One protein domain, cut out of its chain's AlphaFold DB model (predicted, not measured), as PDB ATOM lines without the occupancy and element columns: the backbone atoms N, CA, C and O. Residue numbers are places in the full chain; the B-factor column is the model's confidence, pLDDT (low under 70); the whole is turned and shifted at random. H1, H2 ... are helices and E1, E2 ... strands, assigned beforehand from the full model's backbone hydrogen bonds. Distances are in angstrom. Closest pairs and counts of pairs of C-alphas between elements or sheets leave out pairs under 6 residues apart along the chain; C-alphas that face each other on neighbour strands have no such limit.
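Overview. This is residues 306 to 396 of the 396 residues of an uncharacterized protein of Mytilus galloprovincialis (UniProt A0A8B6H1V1). A narrow sheet of three strands has two helices, H2 and H3, packed side by side over one face and the short helix H4 over the other. From H3 a long loop, residues 373 to 389, runs out beyond the little helix H1 and folds back to H4; this loop makes one end of the longest axis, and the turn around Gly 338 makes the other. The printed part has 91 residues, with four named helices and three named strands in the order E1 H1 H2 E2 E3 H3 H4. The sheet is mixed, in the order E1 E2 E3, and the class is mixed, helices and strands. The whole is compact by its radius of gyration of the C-alphas, 13.7 A, yet elongated in outline, with spans of 47 by 25 by 16 A.

Arrangement. E1, residues 306 to 311, is an edge strand and runs parallel to the inner strand E2, residues 344 to 349, at 17 degrees; N 308 and O 345 are 2.8 A apart, within hydrogen-bond range. Between them come H1, residues 314 to 317, which is not on the sheet, and H2, residues 320 to 334; H1 and H2 meet only through their link. E1, H1, H2 and E2 make a strand-helix-strand unit, two parallel neighbour strands with helices between, and its crossover is right-handed. E2 and the edge strand E3, residues 357 to 361, form an antiparallel hairpin at 172 degrees, with N 346 and O 359 2.9 A apart, within hydrogen-bond range. H3, residues 364 to 372, touches H2 at a shallow tilt of 8 degrees, opposite ways; their closest C-alphas, those of Thr 328 and Ile 368, are 5.7 A apart. H3 has a height over the sheet of 9.1 A and runs along the strands, at 3 degrees to E2 on the local plane. H4, residues 390 to 395, is on the opposite face from H3, at a height over the sheet of 7.9 A; the closest C-alphas of E2 and H4, those of Phe 349 and Gly 393, are 5.0 A apart. The arrangement has three layers, helices on both faces of a sheet. Every O i to N i+4 pair is within hydrogen-bond range in H2, H3 and H4; H1 is too short for such a pair.

Along the chain. E1 begins at C-alpha 306, (14.704, -52.986, 21.351), and is 16.8 A long. H1 is 5.3 A long, and H2 21.3 A, from C-alpha 320 at (0.526, -41.488, 27.849). E2 is 16.3 A, E3 13.4 A and H3 12.4 A long. H4 is 8.9 A long and ends at C-alpha 395, (19.261, -49.821, 34.358).

Size, cuts and confidence. The two C-alphas farthest apart, those of Gly 338 and Lys 382, are 48.1 A apart. The printed part has no cut, and the link from H3 to H4 is long, with 17 residues. The mean pLDDT of the printed part is 83.0; residues 336 to 338, 378 to 386 and 395 to 396 are under 70.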
ATOM      1  N   LEU A 306      15.314 -54.314  21.358       87.81
ATOM      2  CA  LEU A 306      14.704 -52.986  21.351       87.81
ATOM      3  C   LEU A 306      14.073 -52.726  22.718       87.81
ATOM      4  O   LEU A 306      13.133 -53.414  23.109       87.81
ATOM      5  N   GLY A 307      14.612 -51.745  23.441       90.94
ATOM      6  CA  GLY A 307      14.178 -51.392  24.790       90.94
ATOM      7  C   GLY A 307      13.400 -50.079  24.845       90.94
ATOM      8  O   GLY A 307      13.787 -49.102  24.205       90.94
ATOM      9  N   PHE A 308      12.349 -50.042  25.661       93.38
ATOM     10  CA  PHE A 308      11.617 -48.835  26.037       93.38
ATOM     11  C   PHE A 308      11.659 -48.663  27.553       93.38
ATOM     12  O   PHE A 308      11.319 -49.591  28.285       93.38
ATOM     13  N   ALA A 309      12.030 -47.473  28.021       92.88
ATOM     14  CA  ALA A 309      11.862 -47.068  29.412       92.88
ATOM     15  C   ALA A 309      10.729 -46.037  29.475       92.88
ATOM     16  O   ALA A 309      10.854 -44.961  28.892       92.88
ATOM     17  N   ILE A 310       9.617 -46.382  30.125       92.69
ATOM     18  CA  ILE A 310       8.395 -45.570  30.149       92.69
ATOM     19  C   ILE A 310       8.060 -45.182  31.588       92.69
ATOM     20  O   ILE A 310       7.825 -46.042  32.440       92.69
ATOM     21  N   ASP A 311       8.003 -43.875  31.823       90.19
ATOM     22  CA  ASP A 311       7.366 -43.311  33.005       90.19
ATOM     23  C   ASP A 311       5.858 -43.568  32.903       90.19
ATOM     24  O   ASP A 311       5.229 -43.224  31.898       90.19
ATOM     25  N   TYR A 312       5.281 -44.209  33.915       90.94
ATOM     26  CA  TYR A 312       3.843 -44.470  33.971       90.94
ATOM     27  C   TYR A 312       3.185 -43.864  35.217       90.94
ATOM     28  O   TYR A 312       2.131 -44.322  35.658       90.94
ATOM     29  N   THR A 313       3.791 -42.828  35.791       88.06
ATOM     30  CA  THR A 313       3.229 -42.020  36.884       88.06
ATOM     31  C   THR A 313       1.980 -41.256  36.436       88.06
ATOM     32  O   THR A 313       1.725 -41.078  35.243       88.06
ATOM     33  N   GLY A 314       1.157 -40.781  37.375       83.56
ATOM     34  CA  GLY A 314      -0.039 -40.005  37.023       83.56
ATOM     35  C   GLY A 314       0.246 -38.676  36.325       83.56
ATOM     36  O   GLY A 314      -0.620 -38.197  35.595       83.56
ATOM     37  N   SER A 315       1.445 -38.100  36.482       83.31
ATOM     38  CA  SER A 315       1.865 -36.917  35.716       83.31
ATOM     39  C   SER A 315       1.946 -37.179  34.218       83.31
ATOM     40  O   SER A 315       1.770 -36.246  33.454       83.31
ATOM     41  N   MET A 316       2.119 -38.434  33.797       87.06
ATOM     42  CA  MET A 316       2.115 -38.833  32.387       87.06
ATOM     43  C   MET A 316       0.701 -38.995  31.811       87.06
ATOM     44  O   MET A 316       0.545 -39.502  30.704       87.06
ATOM     45  N   SER A 317      -0.358 -38.668  32.563       86.94
ATOM     46  CA  SER A 317      -1.742 -38.951  32.152       86.94
ATOM     47  C   SER A 317      -2.166 -38.254  30.858       86.94
ATOM     48  O   SER A 317      -2.936 -38.848  30.101       86.94
ATOM     49  N   GLU A 318      -1.658 -37.051  30.584       86.94
ATOM     50  CA  GLU A 318      -1.970 -36.304  29.360       86.94
ATOM     51  C   GLU A 318      -1.193 -36.857  28.151       86.94
ATOM     52  O   GLU A 318      -1.758 -37.005  27.069       86.94
ATOM     53  N   GLU A 319       0.067 -37.256  28.341       91.38
ATOM     54  CA  GLU A 319       0.974 -37.690  27.273       91.38
ATOM     55  C   GLU A 319       0.964 -39.203  27.016       91.38
ATOM     56  O   GLU A 319       1.421 -39.658  25.965       91.38
ATOM     57  N   MET A 320       0.451 -40.022  27.942       93.38
ATOM     58  CA  MET A 320       0.526 -41.488  27.849       93.38
ATOM     59  C   MET A 320      -0.110 -42.029  26.560       93.38
ATOM     60  O   MET A 320       0.388 -42.996  25.984       93.38
ATOM     61  N   SER A 321      -1.187 -41.406  26.076       93.75
ATOM     62  CA  SER A 321      -1.819 -41.794  24.806       93.75
ATOM     63  C   SER A 321      -0.876 -41.608  23.609       93.75
ATOM     64  O   SER A 321      -0.808 -42.465  22.720       93.75
ATOM     65  N   ASP A 322      -0.111 -40.519  23.598       94.50
ATOM     66  CA  ASP A 322       0.837 -40.214  22.528       94.50
ATOM     67  C   ASP A 322       2.066 -41.123  22.610       94.50
ATOM     68  O   ASP A 322       2.525 -41.637  21.586       94.50
ATOM     69  N   VAL A 323       2.545 -41.409  23.827       95.38
ATOM     70  CA  VAL A 323       3.628 -42.377  24.065       95.38
ATOM     71  C   VAL A 323       3.247 -43.757  23.528       95.38
ATOM     72  O   VAL A 323       4.011 -44.335  22.752       95.38
ATOM     73  N   LYS A 324       2.058 -44.270  23.873       96.44
ATOM     74  CA  LYS A 324       1.556 -45.553  23.350       96.44
ATOM     75  C   LYS A 324       1.510 -45.558  21.828       96.44
ATOM     76  O   LYS A 324       2.059 -46.459  21.199       96.44
ATOM     77  N   THR A 325       0.935 -44.509  21.239       96.00
ATOM     78  CA  THR A 325       0.817 -44.371  19.783       96.00
ATOM     79  C   THR A 325       2.186 -44.413  19.104       96.00
ATOM     80  O   THR A 325       2.378 -45.164  18.146       96.00
ATOM     81  N   TYR A 326       3.158 -43.650  19.609       96.19
ATOM     82  CA  TYR A 326       4.506 -43.597  19.047       96.19
ATOM     83  C   TYR A 326       5.234 -44.943  19.152       96.19
ATOM     84  O   TYR A 326       5.804 -45.426  18.170       96.19
ATOM     85  N   VAL A 327       5.181 -45.581  20.324       95.81
ATOM     86  CA  VAL A 327       5.811 -46.887  20.553       95.81
ATOM     87  C   VAL A 327       5.179 -47.954  19.657       95.81
ATOM     88  O   VAL A 327       5.904 -48.688  18.982       95.81
ATOM     89  N   THR A 328       3.848 -48.000  19.558       95.88
ATOM     90  CA  THR A 328       3.126 -48.931  18.678       95.88
ATOM     91  C   THR A 328       3.479 -48.709  17.202       95.88
ATOM     92  O   THR A 328       3.695 -49.679  16.468       95.88
ATOM     93  N   GLN A 329       3.620 -47.458  16.750       93.56
ATOM     94  CA  GLN A 329       4.074 -47.146  15.387       93.56
ATOM     95  C   GLN A 329       5.510 -47.620  15.130       93.56
ATOM     96  O   GLN A 329       5.777 -48.225  14.087       93.56
ATOM     97  N   LEU A 330       6.428 -47.400  16.078       93.12
ATOM     98  CA  LEU A 330       7.809 -47.865  15.960       93.12
ATOM     99  C   LEU A 330       7.874 -49.396  15.900       93.12
ATOM    100  O   LEU A 330       8.514 -49.936  14.997       93.12
ATOM    101  N   LEU A 331       7.165 -50.088  16.796       91.44
ATOM    102  CA  LEU A 331       7.055 -51.550  16.812       91.44
ATOM    103  C   LEU A 331       6.507 -52.074  15.481       91.44
ATOM    104  O   LEU A 331       7.126 -52.925  14.847       91.44
ATOM    105  N   THR A 332       5.413 -51.494  14.991       90.19
ATOM    106  CA  THR A 332       4.820 -51.861  13.695       90.19
ATOM    107  C   THR A 332       5.797 -51.647  12.534       90.19
ATOM    108  O   THR A 332       5.790 -52.414  11.575       90.19
ATOM    109  N   SER A 333       6.674 -50.639  12.618       85.62
ATOM    110  CA  SER A 333       7.676 -50.365  11.578       85.62
ATOM    111  C   SER A 333       8.826 -51.382  11.529       85.62
ATOM    112  O   SER A 333       9.470 -51.523  10.483       85.62
ATOM    113  N   VAL A 334       9.101 -52.080  12.641       83.00
ATOM    114  CA  VAL A 334      10.193 -53.063  12.738       83.00
ATOM    115  C   VAL A 334       9.709 -54.508  12.640       83.00
ATOM    116  O   VAL A 334      10.439 -55.330  12.079       83.00
ATOM    117  N   ILE A 335       8.491 -54.815  13.102       78.44
ATOM    118  CA  ILE A 335       7.889 -56.155  13.036       78.44
ATOM    119  C   ILE A 335       7.786 -56.614  11.577       78.44
ATOM    120  O   ILE A 335       7.269 -55.915  10.707       78.44
ATOM    121  N   GLY A 336       8.295 -57.810  11.288       64.44
ATOM    122  CA  GLY A 336       8.324 -58.375   9.944       64.44
ATOM    123  C   GLY A 336       9.318 -57.706   8.989       64.44
ATOM    124  O   GLY A 336       9.411 -58.131   7.832       64.44
ATOM    125  N   SER A 337      10.075 -56.697   9.429       67.19
ATOM    126  CA  SER A 337      11.136 -56.055   8.645       67.19
ATOM    127  C   SER A 337      12.478 -56.790   8.807       67.19
ATOM    128  O   SER A 337      12.642 -57.634   9.680       67.19
ATOM    129  N   GLY A 338      13.484 -56.459   7.989       56.62
ATOM    130  CA  GLY A 338      14.856 -56.963   8.189       56.62
ATOM    131  C   GLY A 338      15.569 -56.392   9.427       56.62
ATOM    132  O   GLY A 338      16.713 -56.746   9.685       56.62
ATOM    133  N   ARG A 339      14.914 -55.486  10.163       70.44
ATOM    134  CA  ARG A 339      15.406 -54.854  11.395       70.44
ATOM    135  C   ARG A 339      14.645 -55.338  12.630       70.44
ATOM    136  O   ARG A 339      14.706 -54.681  13.660       70.44
ATOM    137  N   GLU A 340      13.890 -56.430  12.512       77.38
ATOM    138  CA  GLU A 340      13.135 -56.971  13.638       77.38
ATOM    139  C   GLU A 340      14.099 -57.373  14.781       77.38
ATOM    140  O   GLU A 340      15.044 -58.141  14.538       77.38
ATOM    141  N   PRO A 341      13.924 -56.822  15.999       79.12
ATOM    142  CA  PRO A 341      14.718 -57.167  17.181       79.12
ATOM    143  C   PRO A 341      14.618 -58.649  17.562       79.12
ATOM    144  O   PRO A 341      13.615 -59.303  17.269       79.12
ATOM    145  N   ALA A 342      15.638 -59.174  18.245       76.12
ATOM    146  CA  ALA A 342      15.554 -60.487  18.896       76.12
ATOM    147  C   ALA A 342      14.557 -60.459  20.058       76.12
ATOM    148  O   ALA A 342      13.714 -61.350  20.172       76.12
ATOM    149  N   ASP A 343      14.655 -59.403  20.866       84.00
ATOM    150  CA  ASP A 343      13.885 -59.195  22.083       84.00
ATOM    151  C   ASP A 343      13.323 -57.773  22.125       84.00
ATOM    152  O   ASP A 343      13.950 -56.811  21.666       84.00
ATOM    153  N   TYR A 344      12.159 -57.641  22.741       91.06
ATOM    154  CA  TYR A 344      11.507 -56.382  23.050       91.06
ATOM    155  C   TYR A 344      11.445 -56.243  24.567       91.06
ATOM    156  O   TYR A 344      10.783 -57.033  25.241       91.06
ATOM    157  N   VAL A 345      12.103 -55.218  25.100       93.50
ATOM    158  CA  VAL A 345      12.171 -54.958  26.541       93.50
ATOM    159  C   VAL A 345      11.358 -53.713  26.870       93.50
ATOM    160  O   VAL A 345      11.519 -52.671  26.240       93.50
ATOM    161  N   LEU A 346      10.477 -53.809  27.860       95.50
ATOM    162  CA  LEU A 346       9.708 -52.683  28.379       95.50
ATOM    163  C   LEU A 346       9.977 -52.551  29.872       95.50
ATOM    164  O   LEU A 346       9.549 -53.392  30.660       95.50
ATOM    165  N   SER A 347      10.661 -51.477  30.243       94.31
ATOM    166  CA  SER A 347      10.905 -51.068  31.619       94.31
ATOM    167  C   SER A 347       9.948 -49.936  31.982       94.31
ATOM    168  O   SER A 347      10.068 -48.810  31.507       94.31
ATOM    169  N   MET A 348       8.958 -50.240  32.810       92.25
ATOM    170  CA  MET A 348       8.048 -49.258  33.388       92.25
ATOM    171  C   MET A 348       8.608 -48.799  34.735       92.25
ATOM    172  O   MET A 348       8.895 -49.647  35.587       92.25
ATOM    173  N   PHE A 349       8.757 -47.488  34.943       88.69
ATOM    174  CA  PHE A 349       9.352 -46.938  36.167       88.69
ATOM    175  C   PHE A 349       8.461 -45.918  36.886       88.69
ATOM    176  O   PHE A 349       7.612 -45.282  36.267       88.69
ATOM    177  N   HIS A 350       8.650 -45.829  38.208       84.88
ATOM    178  CA  HIS A 350       7.848 -45.055  39.161       84.88
ATOM    179  C   HIS A 350       8.631 -44.832  40.480       84.88
ATOM    180  O   HIS A 350       9.481 -45.664  40.832       84.88
ATOM    181  N   ASP A 351       8.371 -43.750  41.220       76.38
ATOM    182  CA  ASP A 351       8.777 -43.568  42.627       76.38
ATOM    183  C   ASP A 351       7.596 -43.836  43.591       76.38
ATOM    184  O   ASP A 351       6.577 -43.140  43.542       76.38
ATOM    185  N   PRO A 352       7.677 -44.834  44.498       77.19
ATOM    186  CA  PRO A 352       8.826 -45.681  44.834       77.19
ATOM    187  C   PRO A 352       9.125 -46.827  43.867       77.19
ATOM    188  O   PRO A 352       8.231 -47.508  43.369       77.19
ATOM    189  N   LYS A 353      10.428 -47.151  43.750       79.12
ATOM    190  CA  LYS A 353      11.006 -48.221  42.903       79.12
ATOM    191  C   LYS A 353      10.289 -49.574  42.994       79.12
ATOM    192  O   LYS A 353      10.360 -50.365  42.058       79.12
ATOM    193  N   VAL A 354       9.621 -49.869  44.110       83.81
ATOM    194  CA  VAL A 354       8.818 -51.092  44.294       83.81
ATOM    195  C   VAL A 354       7.739 -51.264  43.217       83.81
ATOM    196  O   VAL A 354       7.306 -52.384  42.959       83.81
ATOM    197  N   TYR A 355       7.324 -50.175  42.573       85.06
ATOM    198  CA  TYR A 355       6.338 -50.192  41.503       85.06
ATOM    199  C   TYR A 355       6.941 -50.430  40.110       85.06
ATOM    200  O   TYR A 355       6.192 -50.733  39.184       85.06
ATOM    201  N   ASN A 356       8.270 -50.398  39.951       87.31
ATOM    202  CA  ASN A 356       8.909 -50.658  38.660       87.31
ATOM    203  C   ASN A 356       8.610 -52.080  38.162       87.31
ATOM    204  O   ASN A 356       8.662 -53.051  38.921       87.31
ATOM    205  N   LYS A 357       8.348 -52.215  36.860       91.31
ATOM    206  CA  LYS A 357       8.073 -53.499  36.201       91.31
ATOM    207  C   LYS A 357       8.900 -53.618  34.935       91.31
ATOM    208  O   LYS A 357       8.987 -52.665  34.173       91.31
ATOM    209  N   VAL A 358       9.452 -54.802  34.696       91.94
ATOM    210  CA  VAL A 358      10.196 -55.109  33.473       91.94
ATOM    211  C   VAL A 358       9.517 -56.269  32.775       91.94
ATOM    212  O   VAL A 358       9.208 -57.284  33.401       91.94
ATOM    213  N   PHE A 359       9.286 -56.111  31.480       93.38
ATOM    214  CA  PHE A 359       8.735 -57.140  30.617       93.38
ATOM    215  C   PHE A 359       9.707 -57.407  29.476       93.38
ATOM    216  O   PHE A 359      10.282 -56.472  28.920       93.38
ATOM    217  N   ASN A 360       9.867 -58.680  29.125       90.75
ATOM    218  CA  ASN A 360      10.639 -59.110  27.970       90.75
ATOM    219  C   ASN A 360       9.757 -59.990  27.079       90.75
ATOM    220  O   ASN A 360       9.122 -60.920  27.579       90.75
ATOM    221  N   TYR A 361       9.730 -59.695  25.783       87.69
ATOM    222  CA  TYR A 361       8.955 -60.418  24.780       87.69
ATOM    223  C   TYR A 361       9.813 -60.725  23.560       87.69
ATOM    224  O   TYR A 361      10.604 -59.891  23.131       87.69
ATOM    225  N   THR A 362       9.588 -61.876  22.932       78.88
ATOM    226  CA  THR A 362      10.172 -62.193  21.619       78.88
ATOM    227  C   THR A 362       9.203 -61.903  20.464       78.88
ATOM    228  O   THR A 362       9.635 -61.813  19.318       78.88
ATOM    229  N   ASP A 363       7.902 -61.729  20.742       79.81
ATOM    230  CA  ASP A 363       6.882 -61.314  19.769       79.81
ATOM    231  C   ASP A 363       6.550 -59.823  19.935       79.81
ATOM    232  O   ASP A 363       5.992 -59.391  20.947       79.81
ATOM    233  N   GLY A 364       6.833 -59.026  18.902       86.44
ATOM    234  CA  GLY A 364       6.527 -57.596  18.903       86.44
ATOM    235  C   GLY A 364       5.029 -57.290  19.027       86.44
ATOM    236  O   GLY A 364       4.666 -56.241  19.552       86.44
ATOM    237  N   ASN A 365       4.137 -58.204  18.621       88.88
ATOM    238  CA  ASN A 365       2.695 -58.027  18.818       88.88
ATOM    239  C   ASN A 365       2.289 -58.207  20.285       88.88
ATOM    240  O   ASN A 365       1.335 -57.574  20.733       88.88
ATOM    241  N   GLU A 366       2.992 -59.053  21.043       91.88
ATOM    242  CA  GLU A 366       2.796 -59.144  22.494       91.88
ATOM    243  C   GLU A 366       3.272 -57.868  23.188       91.88
ATOM    244  O   GLU A 366       2.556 -57.352  24.048       91.88
ATOM    245  N   MET A 367       4.397 -57.298  22.740       94.62
ATOM    246  CA  MET A 367       4.849 -55.984  23.205       94.62
ATOM    247  C   MET A 367       3.813 -54.888  22.907       94.62
ATOM    248  O   MET A 367       3.466 -54.138  23.813       94.62
ATOM    249  N   ILE A 368       3.255 -54.824  21.686       96.12
ATOM    250  CA  ILE A 368       2.182 -53.866  21.348       96.12
ATOM    251  C   ILE A 368       1.002 -54.023  22.312       96.12
ATOM    252  O   ILE A 368       0.571 -53.045  22.916       96.12
ATOM    253  N   ARG A 369       0.510 -55.253  22.527       96.56
ATOM    254  CA  ARG A 369      -0.589 -55.493  23.481       96.56
ATOM    255  C   ARG A 369      -0.237 -54.998  24.882       96.56
ATOM    256  O   ARG A 369      -1.106 -54.446  25.553       96.56
ATOM    257  N   LYS A 370       1.014 -55.176  25.325       96.81
ATOM    258  CA  LYS A 370       1.439 -54.716  26.648       96.81
ATOM    259  C   LYS A 370       1.523 -53.195  26.751       96.81
ATOM    260  O   LYS A 370       1.136 -52.655  27.785       96.81
ATOM    261  N   VAL A 371       1.989 -52.522  25.701       96.50
ATOM    262  CA  VAL A 371       2.036 -51.054  25.603       96.50
ATOM    263  C   VAL A 371       0.625 -50.467  25.645       96.50
ATOM    264  O   VAL A 371       0.360 -49.564  26.438       96.50
ATOM    265  N   GLU A 372      -0.310 -51.025  24.876       95.56
ATOM    266  CA  GLU A 372      -1.707 -50.572  24.877       95.56
ATOM    267  C   GLU A 372      -2.386 -50.757  26.250       95.56
ATOM    268  O   GLU A 372      -3.216 -49.939  26.653       95.56
ATOM    269  N   ASP A 373      -1.963 -51.763  27.022       95.75
ATOM    270  CA  ASP A 373      -2.433 -52.068  28.382       95.75
ATOM    271  C   ASP A 373      -1.802 -51.189  29.490       95.75
ATOM    272  O   ASP A 373      -2.130 -51.332  30.671       95.75
ATOM    273  N   ILE A 374      -0.899 -50.253  29.171       93.56
ATOM    274  CA  ILE A 374      -0.309 -49.374  30.197       93.56
ATOM    275  C   ILE A 374      -1.386 -48.453  30.786       93.56
ATOM    276  O   ILE A 374      -2.028 -47.681  30.077       93.56
ATOM    277  N   HIS A 375      -1.555 -48.486  32.103       90.38
ATOM    278  CA  HIS A 375      -2.402 -47.547  32.830       90.38
ATOM    279  C   HIS A 375      -1.519 -46.715  33.750       90.38
ATOM    280  O   HIS A 375      -0.710 -47.283  34.487       90.38
ATOM    281  N   VAL A 376      -1.673 -45.390  33.701       86.75
ATOM    282  CA  VAL A 376      -0.941 -44.493  34.600       86.75
ATOM    283  C   VAL A 376      -1.304 -44.773  36.057       86.75
ATOM    284  O   VAL A 376      -2.453 -45.084  36.383       86.75
ATOM    285  N   PHE A 377      -0.315 -44.687  36.936       76.06
ATOM    286  CA  PHE A 377      -0.417 -45.070  38.335       76.06
ATOM    287  C   PHE A 377      -0.111 -43.883  39.256       76.06
ATOM    288  O   PHE A 377       0.978 -43.316  39.226       76.06
ATOM    289  N   GLY A 378      -1.092 -43.539  40.100       67.31
ATOM    290  CA  GLY A 378      -0.999 -42.512  41.145       67.31
ATOM    291  C   GLY A 378      -1.296 -41.091  40.656       67.31
ATOM    292  O   GLY A 378      -0.432 -40.465  40.065       67.31
ATOM    293  N   GLY A 379      -2.493 -40.556  40.942       53.19
ATOM    294  CA  GLY A 379      -2.928 -39.236  40.453       53.19
ATOM    295  C   GLY A 379      -3.833 -38.438  41.401       53.19
ATOM    296  O   GLY A 379      -4.674 -37.674  40.939       53.19
ATOM    297  N   ASN A 380      -3.736 -38.618  42.726       50.22
ATOM    298  CA  ASN A 380      -4.740 -38.050  43.645       50.22
ATOM    299  C   ASN A 380      -4.171 -37.409  44.925       50.22
ATOM    300  O   ASN A 380      -4.942 -36.925  45.753       50.22
ATOM    301  N   GLY A 381      -2.854 -37.422  45.144       48.91
ATOM    302  CA  GLY A 381      -2.252 -37.003  46.411       48.91
ATOM    303  C   GLY A 381      -1.387 -35.762  46.252       48.91
ATOM    304  O   GLY A 381      -0.488 -35.751  45.427       48.91
ATOM    305  N   LYS A 382      -1.610 -34.743  47.087       47.88
ATOM    306  CA  LYS A 382      -0.842 -33.482  47.183       47.88
ATOM    307  C   LYS A 382       0.649 -33.639  47.574       47.88
ATOM    308  O   LYS A 382       1.240 -32.671  48.030       47.88
ATOM    309  N   ASN A 383       1.238 -34.822  47.391       52.12
ATOM    310  CA  ASN A 383       2.637 -35.162  47.651       52.12
ATOM    311  C   ASN A 383       3.179 -36.032  46.496       52.12
ATOM    312  O   ASN A 383       3.510 -37.192  46.709       52.12
ATOM    313  N   THR A 384       3.197 -35.509  45.272       54.97
ATOM    314  CA  THR A 384       4.013 -36.076  44.186       54.97
ATOM    315  C   THR A 384       5.447 -35.597  44.393       54.97
ATOM    316  O   THR A 384       5.739 -34.412  44.209       54.97
ATOM    317  N   ASP A 385       6.319 -36.477  44.863       61.88
ATOM    318  CA  ASP A 385       7.750 -36.238  44.963       61.88
ATOM    319  C   ASP A 385       8.392 -36.323  43.578       61.88
ATOM    320  O   ASP A 385       8.835 -37.360  43.113       61.88
ATOM    321  N   CYS A 386       8.487 -35.176  42.911       62.75
ATOM    322  CA  CYS A 386       9.443 -35.024  41.821       62.75
ATOM    323  C   CYS A 386      10.854 -34.915  42.434       62.75
ATOM    324  O   CYS A 386      11.029 -34.094  43.347       62.75
ATOM    325  N   PRO A 387      11.882 -35.635  41.935       70.25
ATOM    326  CA  PRO A 387      11.975 -36.326  40.638       70.25
ATOM    327  C   PRO A 387      11.812 -37.864  40.661       70.25
ATOM    328  O   PRO A 387      12.259 -38.526  41.587       70.25
ATOM    329  N   GLU A 388      11.314 -38.423  39.551       74.31
ATOM    330  CA  GLU A 388      11.126 -39.871  39.329       74.31
ATOM    331  C   GLU A 388      12.432 -40.653  39.067       74.31
ATOM    332  O   GLU A 388      13.442 -40.117  38.591       74.31
ATOM    333  N   TYR A 389      12.404 -41.978  39.267       78.88
ATOM    334  CA  TYR A 389      13.565 -42.866  39.090       78.88
ATOM    335  C   TYR A 389      13.870 -43.280  37.638       78.88
ATOM    336  O   TYR A 389      14.108 -44.460  37.354       78.88
ATOM    337  N   ALA A 390      13.959 -42.317  36.719       77.94
ATOM    338  CA  ALA A 390      14.240 -42.567  35.299       77.94
ATOM    339  C   ALA A 390      15.532 -43.381  35.059       77.94
ATOM    340  O   ALA A 390      15.544 -44.315  34.259       77.94
ATOM    341  N   LEU A 391      16.611 -43.101  35.803       78.88
ATOM    342  CA  LEU A 391      17.870 -43.859  35.694       78.88
ATOM    343  C   LEU A 391      17.726 -45.317  36.150       78.88
ATOM    344  O   LEU A 391      18.365 -46.202  35.590       78.88
ATOM    345  N   THR A 392      16.863 -45.579  37.133       75.19
ATOM    346  CA  THR A 392      16.521 -46.952  37.525       75.19
ATOM    347  C   THR A 392      15.731 -47.634  36.415       75.19
ATOM    348  O   THR A 392      15.987 -48.796  36.122       75.19
ATOM    349  N   GLY A 393      14.814 -46.911  35.767       73.56
ATOM    350  CA  GLY A 393      14.101 -47.398  34.588       73.56
ATOM    351  C   GLY A 393      15.037 -47.801  33.446       73.56
ATOM    352  O   GLY A 393      14.782 -48.801  32.790       73.56
ATOM    353  N   MET A 394      16.142 -47.082  33.244       72.25
ATOM    354  CA  MET A 394      17.134 -47.394  32.202       72.25
ATOM    355  C   MET A 394      18.131 -48.509  32.567       72.25
ATOM    356  O   MET A 394      18.756 -49.068  31.671       72.25
ATOM    357  N   LEU A 395      18.339 -48.783  33.860       69.06
ATOM    358  CA  LEU A 395      19.261 -49.821  34.358       69.06
ATOM    359  C   LEU A 395      18.625 -51.212  34.458       69.06
ATOM    360  O   LEU A 395      19.345 -52.209  34.524       69.06
ATOM    361  N   ASN A 396      17.302 -51.237  34.561       59.09
ATOM    362  CA  ASN A 396      16.456 -52.424  34.580       59.09
ATOM    363  C   ASN A 396      16.462 -53.139  33.226       59.09
ATOM    364  O   ASN A 396      16.482 -54.390  33.247       59.09
TER     365      ASN A 396